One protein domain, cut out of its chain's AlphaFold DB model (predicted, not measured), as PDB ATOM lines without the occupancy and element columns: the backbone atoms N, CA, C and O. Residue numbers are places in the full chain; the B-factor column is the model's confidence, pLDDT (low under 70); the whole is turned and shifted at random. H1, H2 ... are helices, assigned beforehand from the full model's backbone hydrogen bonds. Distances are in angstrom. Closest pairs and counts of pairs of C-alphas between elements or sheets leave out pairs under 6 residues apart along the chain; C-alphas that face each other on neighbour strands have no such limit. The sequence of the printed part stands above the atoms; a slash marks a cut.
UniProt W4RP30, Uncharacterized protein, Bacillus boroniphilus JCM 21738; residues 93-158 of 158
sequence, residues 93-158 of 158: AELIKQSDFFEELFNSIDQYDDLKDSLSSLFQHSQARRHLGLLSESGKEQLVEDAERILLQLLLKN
ATOM      1  N   ALA A  93     -32.064 -19.571  31.916       84.00
ATOM      2  CA  ALA A  93     -32.152 -19.072  33.285       84.00
ATOM      3  C   ALA A  93     -32.973 -17.779  33.398       84.00
ATOM      4  O   ALA A  93     -33.528 -17.499  34.463       84.00
ATOM      5  N   GLU A  94     -33.049 -16.979  32.336       84.62
ATOM      6  CA  GLU A  94     -33.924 -15.812  32.282       84.62
ATOM      7  C   GLU A  94     -35.380 -16.233  32.068       84.62
ATOM      8  O   GLU A  94     -36.249 -15.771  32.804       84.62
ATOM      9  N   LEU A  95     -35.649 -17.174  31.157       86.50
ATOM     10  CA  LEU A  95     -37.003 -17.687  30.919       86.50
ATOM     11  C   LEU A  95     -37.597 -18.429  32.120       86.50
ATOM     12  O   LEU A  95     -38.760 -18.214  32.452       86.50
ATOM     13  N   ILE A  96     -36.798 -19.240  32.821       89.44
ATOM     14  CA  ILE A  96     -37.226 -19.924  34.054       89.44
ATOM     15  C   ILE A  96     -37.708 -18.911  35.100       89.44
ATOM     16  O   ILE A  96     -38.710 -19.130  35.769       89.44
ATOM     17  N   LYS A  97     -37.046 -17.753  35.212       89.12
ATOM     18  CA  LYS A  97     -37.471 -16.690  36.139       89.12
ATOM     19  C   LYS A  97     -38.767 -16.004  35.716       89.12
ATOM     20  O   LYS A  97     -39.397 -15.360  36.551       89.12
ATOM     21  N   GLN A  98     -39.125 -16.065  34.435       86.62
ATOM     22  CA  GLN A  98     -40.325 -15.416  33.913       86.62
ATOM     23  C   GLN A  98     -41.586 -16.253  34.156       86.62
ATOM     24  O   GLN A  98     -42.661 -15.670  34.295       86.62
ATOM     25  N   SER A  99     -41.482 -17.588  34.197       89.81
ATOM     26  CA  SER A  99     -42.641 -18.467  34.387       89.81
ATOM     27  C   SER A  99     -42.258 -19.898  34.767       89.81
ATOM     28  O   SER A  99     -41.405 -20.504  34.117       89.81
ATOM     29  N   ASP A 100     -43.012 -20.479  35.706       90.62
ATOM     30  CA  ASP A 100     -42.963 -21.904  36.073       90.62
ATOM     31  C   ASP A 100     -43.171 -22.824  34.849       90.62
ATOM     32  O   ASP A 100     -42.635 -23.928  34.791       90.62
ATOM     33  N   PHE A 101     -43.882 -22.347  33.816       92.88
ATOM     34  CA  PHE A 101     -44.037 -23.068  32.547       92.88
ATOM     35  C   PHE A 101     -42.691 -23.361  31.871       92.88
ATOM     36  O   PHE A 101     -42.485 -24.466  31.372       92.88
ATOM     37  N   PHE A 102     -41.774 -22.389  31.842       91.69
ATOM     38  CA  PHE A 102     -40.469 -22.584  31.210       91.69
ATOM     39  C   PHE A 102     -39.589 -23.525  32.034       91.69
ATOM     40  O   PHE A 102     -38.855 -24.323  31.458       91.69
ATOM     41  N   GLU A 103     -39.703 -23.495  33.364       92.94
ATOM     42  CA  GLU A 103     -39.031 -24.461  34.240       92.94
ATOM     43  C   GLU A 103     -39.495 -25.897  33.965       92.94
ATOM     44  O   GLU A 103     -38.671 -26.788  33.754       92.94
ATOM     45  N   GLU A 104     -40.807 -26.129  33.901       93.38
ATOM     46  CA  GLU A 104     -41.358 -27.447  33.567       93.38
ATOM     47  C   GLU A 104     -41.002 -27.888  32.140       93.38
ATOM     48  O   GLU A 104     -40.692 -29.064  31.917       93.38
ATOM     49  N   LEU A 105     -40.991 -26.958  31.178       92.44
ATOM     50  CA  LEU A 105     -40.615 -27.226  29.789       92.44
ATOM     51  C   LEU A 105     -39.169 -27.723  29.688       92.44
ATOM     52  O   LEU A 105     -38.936 -28.785  29.113       92.44
ATOM     53  N   PHE A 106     -38.207 -26.997  30.264       92.31
ATOM     54  CA  PHE A 106     -36.797 -27.391  30.198       92.31
ATOM     55  C   PHE A 106     -36.531 -28.693  30.949       92.31
ATOM     56  O   PHE A 106     -35.835 -29.556  30.423       92.31
ATOM     57  N   ASN A 107     -37.158 -28.897  32.110       91.56
ATOM     58  CA  ASN A 107     -37.070 -30.172  32.823       91.56
ATOM     59  C   ASN A 107     -37.607 -31.346  31.987       91.56
ATOM     60  O   ASN A 107     -37.047 -32.440  32.034       91.56
ATOM     61  N   SER A 108     -38.673 -31.128  31.212       90.50
ATOM     62  CA  SER A 108     -39.233 -32.151  30.319       90.50
ATOM     63  C   SER A 108     -38.308 -32.461  29.140       90.50
ATOM     64  O   SER A 108     -38.206 -33.620  28.745       90.50
ATOM     65  N   ILE A 109     -37.623 -31.449  28.599       89.12
ATOM     66  CA  ILE A 109     -36.629 -31.604  27.526       89.12
ATOM     67  C   ILE A 109     -35.394 -32.349  28.045       89.12
ATOM     68  O   ILE A 109     -34.955 -33.309  27.422       89.12
ATOM     69  N   ASP A 110     -34.867 -31.972  29.211       87.81
ATOM     70  CA  ASP A 110     -33.658 -32.582  29.783       87.81
ATOM     71  C   ASP A 110     -33.874 -34.058  30.179       87.81
ATOM     72  O   ASP A 110     -32.931 -34.847  30.223       87.81
ATOM     73  N   GLN A 111     -35.121 -34.447  30.461       87.00
ATOM     74  CA  GLN A 111     -35.512 -35.830  30.763       87.00
ATOM     75  C   GLN A 111     -35.980 -36.610  29.525       87.00
ATOM     76  O   GLN A 111     -36.401 -37.766  29.644       87.00
ATOM     77  N   TYR A 112     -35.939 -36.000  28.342       82.31
ATOM     78  CA  TYR A 112     -36.432 -36.610  27.120       82.31
ATOM     79  C   TYR A 112     -35.452 -37.665  26.585       82.31
ATOM     80  O   TYR A 112     -34.493 -37.358  25.884       82.31
ATOM     81  N   ASP A 113     -35.727 -38.935  26.889       77.56
ATOM     82  CA  ASP A 113     -34.947 -40.093  26.408       77.56
ATOM     83  C   ASP A 113     -35.677 -40.874  25.287       77.56
ATOM     84  O   ASP A 113     -35.176 -41.851  24.729       77.56
ATOM     85  N   ASP A 114     -36.882 -40.437  24.899       77.44
ATOM     86  CA  ASP A 114     -37.769 -41.188  23.996       77.44
ATOM     87  C   ASP A 114     -37.588 -40.864  22.498       77.44
ATOM     88  O   ASP A 114     -38.497 -40.956  21.660       77.44
ATOM     89  N   LEU A 115     -36.362 -40.488  22.126       76.31
ATOM     90  CA  LEU A 115     -35.984 -40.246  20.733       76.31
ATOM     91  C   LEU A 115     -36.186 -41.490  19.867       76.31
ATOM     92  O   LEU A 115     -36.529 -41.391  18.690       76.31
ATOM     93  N   LYS A 116     -35.963 -42.679  20.433       73.19
ATOM     94  CA  LYS A 116     -36.029 -43.939  19.689       73.19
ATOM     95  C   LYS A 116     -37.441 -44.236  19.188       73.19
ATOM     96  O   LYS A 116     -37.583 -44.661  18.037       73.19
ATOM     97  N   ASP A 117     -38.458 -44.007  20.013       78.06
ATOM     98  CA  ASP A 117     -39.840 -44.259  19.613       78.06
ATOM     99  C   ASP A 117     -40.352 -43.134  18.712       78.06
ATOM    100  O   ASP A 117     -41.010 -43.407  17.704       78.06
ATOM    101  N   SER A 118     -39.936 -41.891  18.954       82.81
ATOM    102  CA  SER A 118     -40.294 -40.741  18.109       82.81
ATOM    103  C   SER A 118     -39.699 -40.826  16.696       82.81
ATOM    104  O   SER A 118     -40.349 -40.470  15.712       82.81
ATOM    105  N   LEU A 119     -38.495 -41.389  16.564       81.81
ATOM    106  CA  LEU A 119     -37.819 -41.619  15.283       81.81
ATOM    107  C   LEU A 119     -38.141 -42.986  14.658       81.81
ATOM    108  O   LEU A 119     -37.673 -43.297  13.557       81.81
ATOM    109  N   SER A 120     -38.937 -43.822  15.330       79.06
ATOM    110  CA  SER A 120     -39.216 -45.198  14.906       79.06
ATOM    111  C   SER A 120     -39.789 -45.275  13.491       79.06
ATOM    112  O   SER A 120     -39.336 -46.087  12.690       79.06
ATOM    113  N   SER A 121     -40.714 -44.382  13.142       79.94
ATOM    114  CA  SER A 121     -41.339 -44.324  11.817       79.94
ATOM    115  C   SER A 121     -40.321 -44.115  10.689       79.94
ATOM    116  O   SER A 121     -40.471 -44.688   9.609       79.94
ATOM    117  N   LEU A 122     -39.250 -43.363  10.952       80.62
ATOM    118  CA  LEU A 122     -38.192 -43.063   9.993       80.62
ATOM    119  C   LEU A 122     -37.125 -44.172   9.953       80.62
ATOM    120  O   LEU A 122     -36.747 -44.628   8.876       80.62
ATOM    121  N   PHE A 123     -36.676 -44.666  11.112       75.25
ATOM    122  CA  PHE A 123     -35.589 -45.655  11.202       75.25
ATOM    123  C   PHE A 123     -36.038 -47.110  11.030       75.25
ATOM    124  O   PHE A 123     -35.228 -47.970  10.667       75.25
ATOM    125  N   GLN A 124     -37.313 -47.413  11.271       75.75
ATOM    126  CA  GLN A 124     -37.876 -48.751  11.075       75.75
ATOM    127  C   GLN A 124     -38.437 -48.948   9.660       75.75
ATOM    128  O   GLN A 124     -38.668 -50.088   9.250       75.75
ATOM    129  N   HIS A 125     -38.596 -47.879   8.871       80.31
ATOM    130  CA  HIS A 125     -39.026 -47.995   7.482       80.31
ATOM    131  C   HIS A 125     -37.913 -48.606   6.614       80.31
ATOM    132  O   HIS A 125     -36.811 -48.069   6.487       80.31
ATOM    133  N   SER A 126     -38.213 -49.745   5.985       73.75
ATOM    134  CA  SER A 126     -37.231 -50.607   5.308       73.75
ATOM    135  C   SER A 126     -36.445 -49.920   4.186       73.75
ATOM    136  O   SER A 126     -35.289 -50.273   3.955       73.75
ATOM    137  N   GLN A 127     -37.049 -48.936   3.516       76.00
ATOM    138  CA  GLN A 127     -36.390 -48.153   2.469       76.00
ATOM    139  C   GLN A 127     -35.536 -47.021   3.043       76.00
ATOM    140  O   GLN A 127     -34.436 -46.789   2.558       76.00
ATOM    141  N   ALA A 128     -35.999 -46.355   4.102       70.19
ATOM    142  CA  ALA A 128     -35.279 -45.236   4.708       70.19
ATOM    143  C   ALA A 128     -34.020 -45.725   5.437       70.19
ATOM    144  O   ALA A 128     -32.938 -45.170   5.265       70.19
ATOM    145  N   ARG A 129     -34.118 -46.863   6.135       72.12
ATOM    146  CA  ARG A 129     -32.999 -47.503   6.840       72.12
ATOM    147  C   ARG A 129     -31.806 -47.859   5.940       72.12
ATOM    148  O   ARG A 129     -30.699 -48.018   6.436       72.12
ATOM    149  N   ARG A 130     -32.010 -48.007   4.625       74.19
ATOM    150  CA  ARG A 130     -30.921 -48.269   3.662       74.19
ATOM    151  C   ARG A 130     -30.070 -47.033   3.370       74.19
ATOM    152  O   ARG A 130     -28.941 -47.186   2.919       74.19
ATOM    153  N   HIS A 131     -30.618 -45.844   3.610       74.81
ATOM    154  CA  HIS A 131     -29.977 -44.556   3.351       74.81
ATOM    155  C   HIS A 131     -29.608 -43.807   4.638       74.81
ATOM    156  O   HIS A 131     -28.781 -42.902   4.598       74.81
ATOM    157  N   LEU A 132     -30.189 -44.195   5.775       69.62
ATOM    158  CA  LEU A 132     -29.910 -43.620   7.085       69.62
ATOM    159  C   LEU A 132     -28.855 -44.457   7.819       69.62
ATOM    160  O   LEU A 132     -29.045 -45.652   8.053       69.62
ATOM    161  N   GLY A 133     -27.741 -43.822   8.188       67.50
ATOM    162  CA  GLY A 133     -26.781 -44.392   9.136       67.50
ATOM    163  C   GLY A 133     -27.377 -44.501  10.544       67.50
ATOM    164  O   GLY A 133     -28.452 -43.974  10.819       67.50
ATOM    165  N   LEU A 134     -26.682 -45.181  11.458       68.94
ATOM    166  CA  LEU A 134     -27.032 -45.107  12.878       68.94
ATOM    167  C   LEU A 134     -26.822 -43.665  13.361       68.94
ATOM    168  O   LEU A 134     -25.755 -43.104  13.115       68.94
ATOM    169  N   LEU A 135     -27.808 -43.087  14.052       72.44
ATOM    170  CA  LEU A 135     -27.595 -41.820  14.753       72.44
ATOM    171  C   LEU A 135     -26.553 -42.048  15.855       72.44
ATOM    172  O   LEU A 135     -26.745 -42.917  16.710       72.44
ATOM    173  N   SER A 136     -25.459 -41.287  15.825       79.81
ATOM    174  CA  SER A 136     -24.523 -41.223  16.950       79.81
ATOM    175  C   SER A 136     -25.195 -40.563  18.154       79.81
ATOM    176  O   SER A 136     -26.153 -39.809  17.989       79.81
ATOM    177  N   GLU A 137     -24.674 -40.798  19.360       77.62
ATOM    178  CA  GLU A 137     -25.167 -40.099  20.560       77.62
ATOM    179  C   GLU A 137     -25.044 -38.576  20.413       77.62
ATOM    180  O   GLU A 137     -26.016 -37.868  20.635       77.62
ATOM    181  N   SER A 138     -23.928 -38.080  19.869       75.38
ATOM    182  CA  SER A 138     -23.766 -36.649  19.568       75.38
ATOM    183  C   SER A 138     -24.812 -36.109  18.584       75.38
ATOM    184  O   SER A 138     -25.231 -34.963  18.679       75.38
ATOM    185  N   GLY A 139     -25.246 -36.927  17.620       76.75
ATOM    186  CA  GLY A 139     -26.284 -36.541  16.666       76.75
ATOM    187  C   GLY A 139     -27.675 -36.520  17.295       76.75
ATOM    188  O   GLY A 139     -28.528 -35.753  16.860       76.75
ATOM    189  N   LYS A 140     -27.911 -37.346  18.320       81.69
ATOM    190  CA  LYS A 140     -29.156 -37.328  19.097       81.69
ATOM    191  C   LYS A 140     -29.230 -36.097  19.988       81.69
ATOM    192  O   LYS A 140     -30.271 -35.455  20.015       81.69
ATOM    193  N   GLU A 141     -28.131 -35.771  20.665       81.75
ATOM    194  CA  GLU A 141     -28.004 -34.552  21.471       81.75
ATOM    195  C   GLU A 141     -28.280 -33.317  20.608       81.75
ATOM    196  O   GLU A 141     -29.167 -32.532  20.936       81.75
ATOM    197  N   GLN A 142     -27.639 -33.221  19.437       79.38
ATOM    198  CA  GLN A 142     -27.883 -32.123  18.498       79.38
ATOM    199  C   GLN A 142     -29.350 -32.044  18.059       79.38
ATOM    200  O   GLN A 142     -29.919 -30.960  17.991       79.38
ATOM    201  N   LEU A 143     -29.989 -33.187  17.796       85.94
ATOM    202  CA  LEU A 143     -31.389 -33.220  17.377       85.94
ATOM    203  C   LEU A 143     -32.338 -32.678  18.461       85.94
ATOM    204  O   LEU A 143     -33.333 -32.033  18.135       85.94
ATOM    205  N   VAL A 144     -32.041 -32.941  19.737       87.69
ATOM    206  CA  VAL A 144     -32.813 -32.405  20.871       87.69
ATOM    207  C   VAL A 144     -32.587 -30.904  21.013       87.69
ATOM    208  O   VAL A 144     -33.561 -30.167  21.155       87.69
ATOM    209  N   GLU A 145     -31.339 -30.443  20.912       84.00
ATOM    210  CA  GLU A 145     -31.022 -29.009  20.936       84.00
ATOM    211  C   GLU A 145     -31.729 -28.249  19.804       84.00
ATOM    212  O   GLU A 145     -32.293 -27.174  20.020       84.00
ATOM    213  N   ASP A 146     -31.750 -28.818  18.599       82.94
ATOM    214  CA  ASP A 146     -32.424 -28.221  17.448       82.94
ATOM    215  C   ASP A 146     -33.945 -28.160  17.673       82.94
ATOM    216  O   ASP A 146     -34.580 -27.136  17.404       82.94
ATOM    217  N   ALA A 147     -34.540 -29.226  18.220       88.56
ATOM    218  CA  ALA A 147     -35.966 -29.269  18.546       88.56
ATOM    219  C   ALA A 147     -36.351 -28.258  19.639       88.56
ATOM    220  O   ALA A 147     -37.380 -27.587  19.523       88.56
ATOM    221  N   GLU A 148     -35.523 -28.107  20.675       88.44
ATOM    222  CA  GLU A 148     -35.699 -27.080  21.701       88.44
ATOM    223  C   GLU A 148     -35.674 -25.677  21.091       88.44
ATOM    224  O   GLU A 148     -36.565 -24.871  21.368       88.44
ATOM    225  N   ARG A 149     -34.690 -25.376  20.236       82.62
ATOM    226  CA  ARG A 149     -34.599 -24.069  19.568       82.62
ATOM    227  C   ARG A 149     -35.861 -23.764  18.768       82.62
ATOM    228  O   ARG A 149     -36.381 -22.654  18.861       82.62
ATOM    229  N   ILE A 150     -36.384 -24.750  18.037       84.19
ATOM    230  CA  ILE A 150     -37.640 -24.617  17.284       84.19
ATOM    231  C   ILE A 150     -38.826 -24.368  18.229       84.19
ATOM    232  O   ILE A 150     -39.675 -23.520  17.952       84.19
ATOM    233  N   LEU A 151     -38.905 -25.071  19.360       87.75
ATOM    234  CA  LEU A 151     -39.959 -24.846  20.355       87.75
ATOM    235  C   LEU A 151     -39.913 -23.420  20.913       87.75
ATOM    236  O   LEU A 151     -40.942 -22.745  20.953       87.75
ATOM    237  N   LEU A 152     -38.729 -22.939  21.294       86.00
ATOM    238  CA  LEU A 152     -38.542 -21.580  21.802       86.00
ATOM    239  C   LEU A 152     -38.875 -20.525  20.740       86.00
ATOM    240  O   LEU A 152     -39.543 -19.542  21.052       86.00
ATOM    241  N   GLN A 153     -38.500 -20.764  19.479       78.94
ATOM    242  CA  GLN A 153     -38.916 -19.946  18.337       78.94
ATOM    243  C   GLN A 153     -40.436 -19.803  18.263       78.94
ATOM    244  O   GLN A 153     -40.948 -18.695  18.138       78.94
ATOM    245  N   LEU A 154     -41.168 -20.913  18.348       83.44
ATOM    246  CA  LEU A 154     -42.628 -20.908  18.239       83.44
ATOM    247  C   LEU A 154     -43.307 -20.237  19.438       83.44
ATOM    248  O   LEU A 154     -44.338 -19.584  19.275       83.44
ATOM    249  N   LEU A 155     -42.742 -20.397  20.634       85.50
ATOM    250  CA  LEU A 155     -43.296 -19.837  21.865       85.50
ATOM    251  C   LEU A 155     -43.058 -18.328  21.988       85.50
ATOM    252  O   LEU A 155     -43.942 -17.628  22.467       85.50
ATOM    253  N   LEU A 156     -41.898 -17.830  21.550       79.56
ATOM    254  CA  LEU A 156     -41.506 -16.420  21.696       79.56
ATOM    255  C   LEU A 156     -41.927 -15.527  20.519       79.56
ATOM    256  O   LEU A 156     -41.838 -14.306  20.614       79.56
ATOM    257  N   LYS A 157     -42.357 -16.117  19.398       66.38
ATOM    258  CA  LYS A 157     -42.809 -15.389  18.199       66.38
ATOM    259  C   LYS A 157     -44.305 -15.019  18.239       66.38
ATOM    260  O   LYS A 157     -44.790 -14.409  17.289       66.38
ATOM    261  N   ASN A 158     -45.015 -15.377  19.316       44.75
ATOM    262  CA  ASN A 158     -46.407 -14.992  19.610       44.75
ATOM    263  C   ASN A 158     -46.472 -13.906  20.689       44.75
ATOM    264  O   ASN A 158     -47.464 -13.143  20.671       44.75
TER     265      ASN A 158
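Overview. This is residues 93 to 158 of the 158 residues of an uncharacterized protein of Bacillus boroniphilus JCM 21738 (UniProt W4RP30). The longest helix, H5, runs back past H2 the opposite way in a loose loop of chain; H1 makes a corner with H2 at one end, while short H3, H4 and residues 124 to 136 make the turn at the other. The 66 printed residues include five named helices, H1 to H5 in order, and no named strand: all helix. The whole is loose, radius of gyration of the C-alphas 15.0 A, spanning 46 by 23 by 17 A.

Arrangement. H5, residues 137 to 156, is close to but not clearly touching H2, residues 100 to 110; the closest C-alphas, Ile 109 and Glu 148, are 7.4 A apart. H1, residues 93 to 98, touches H2 only at the corner, closest C-alphas Ile 96 and Glu 103, 4.9 A. H3, residues 115 to 118, and H4, residues 120 to 123, meet only through their link. Every O i to N i+4 pair is within hydrogen-bond range in H2 and H5, 1 of 2 in H1; H3 and H4 are too short.

Along the chain. H5 runs 28.8 A, from C-alpha 137 (-25.167, -40.099, 20.560) to C-alpha 156 (-41.506, -16.420, 21.696).

Size, cuts and confidence. The printed part has no cut. H4 to H5 is a long link. Residues 132 to 134 and 157 to 158 have pLDDT under 70.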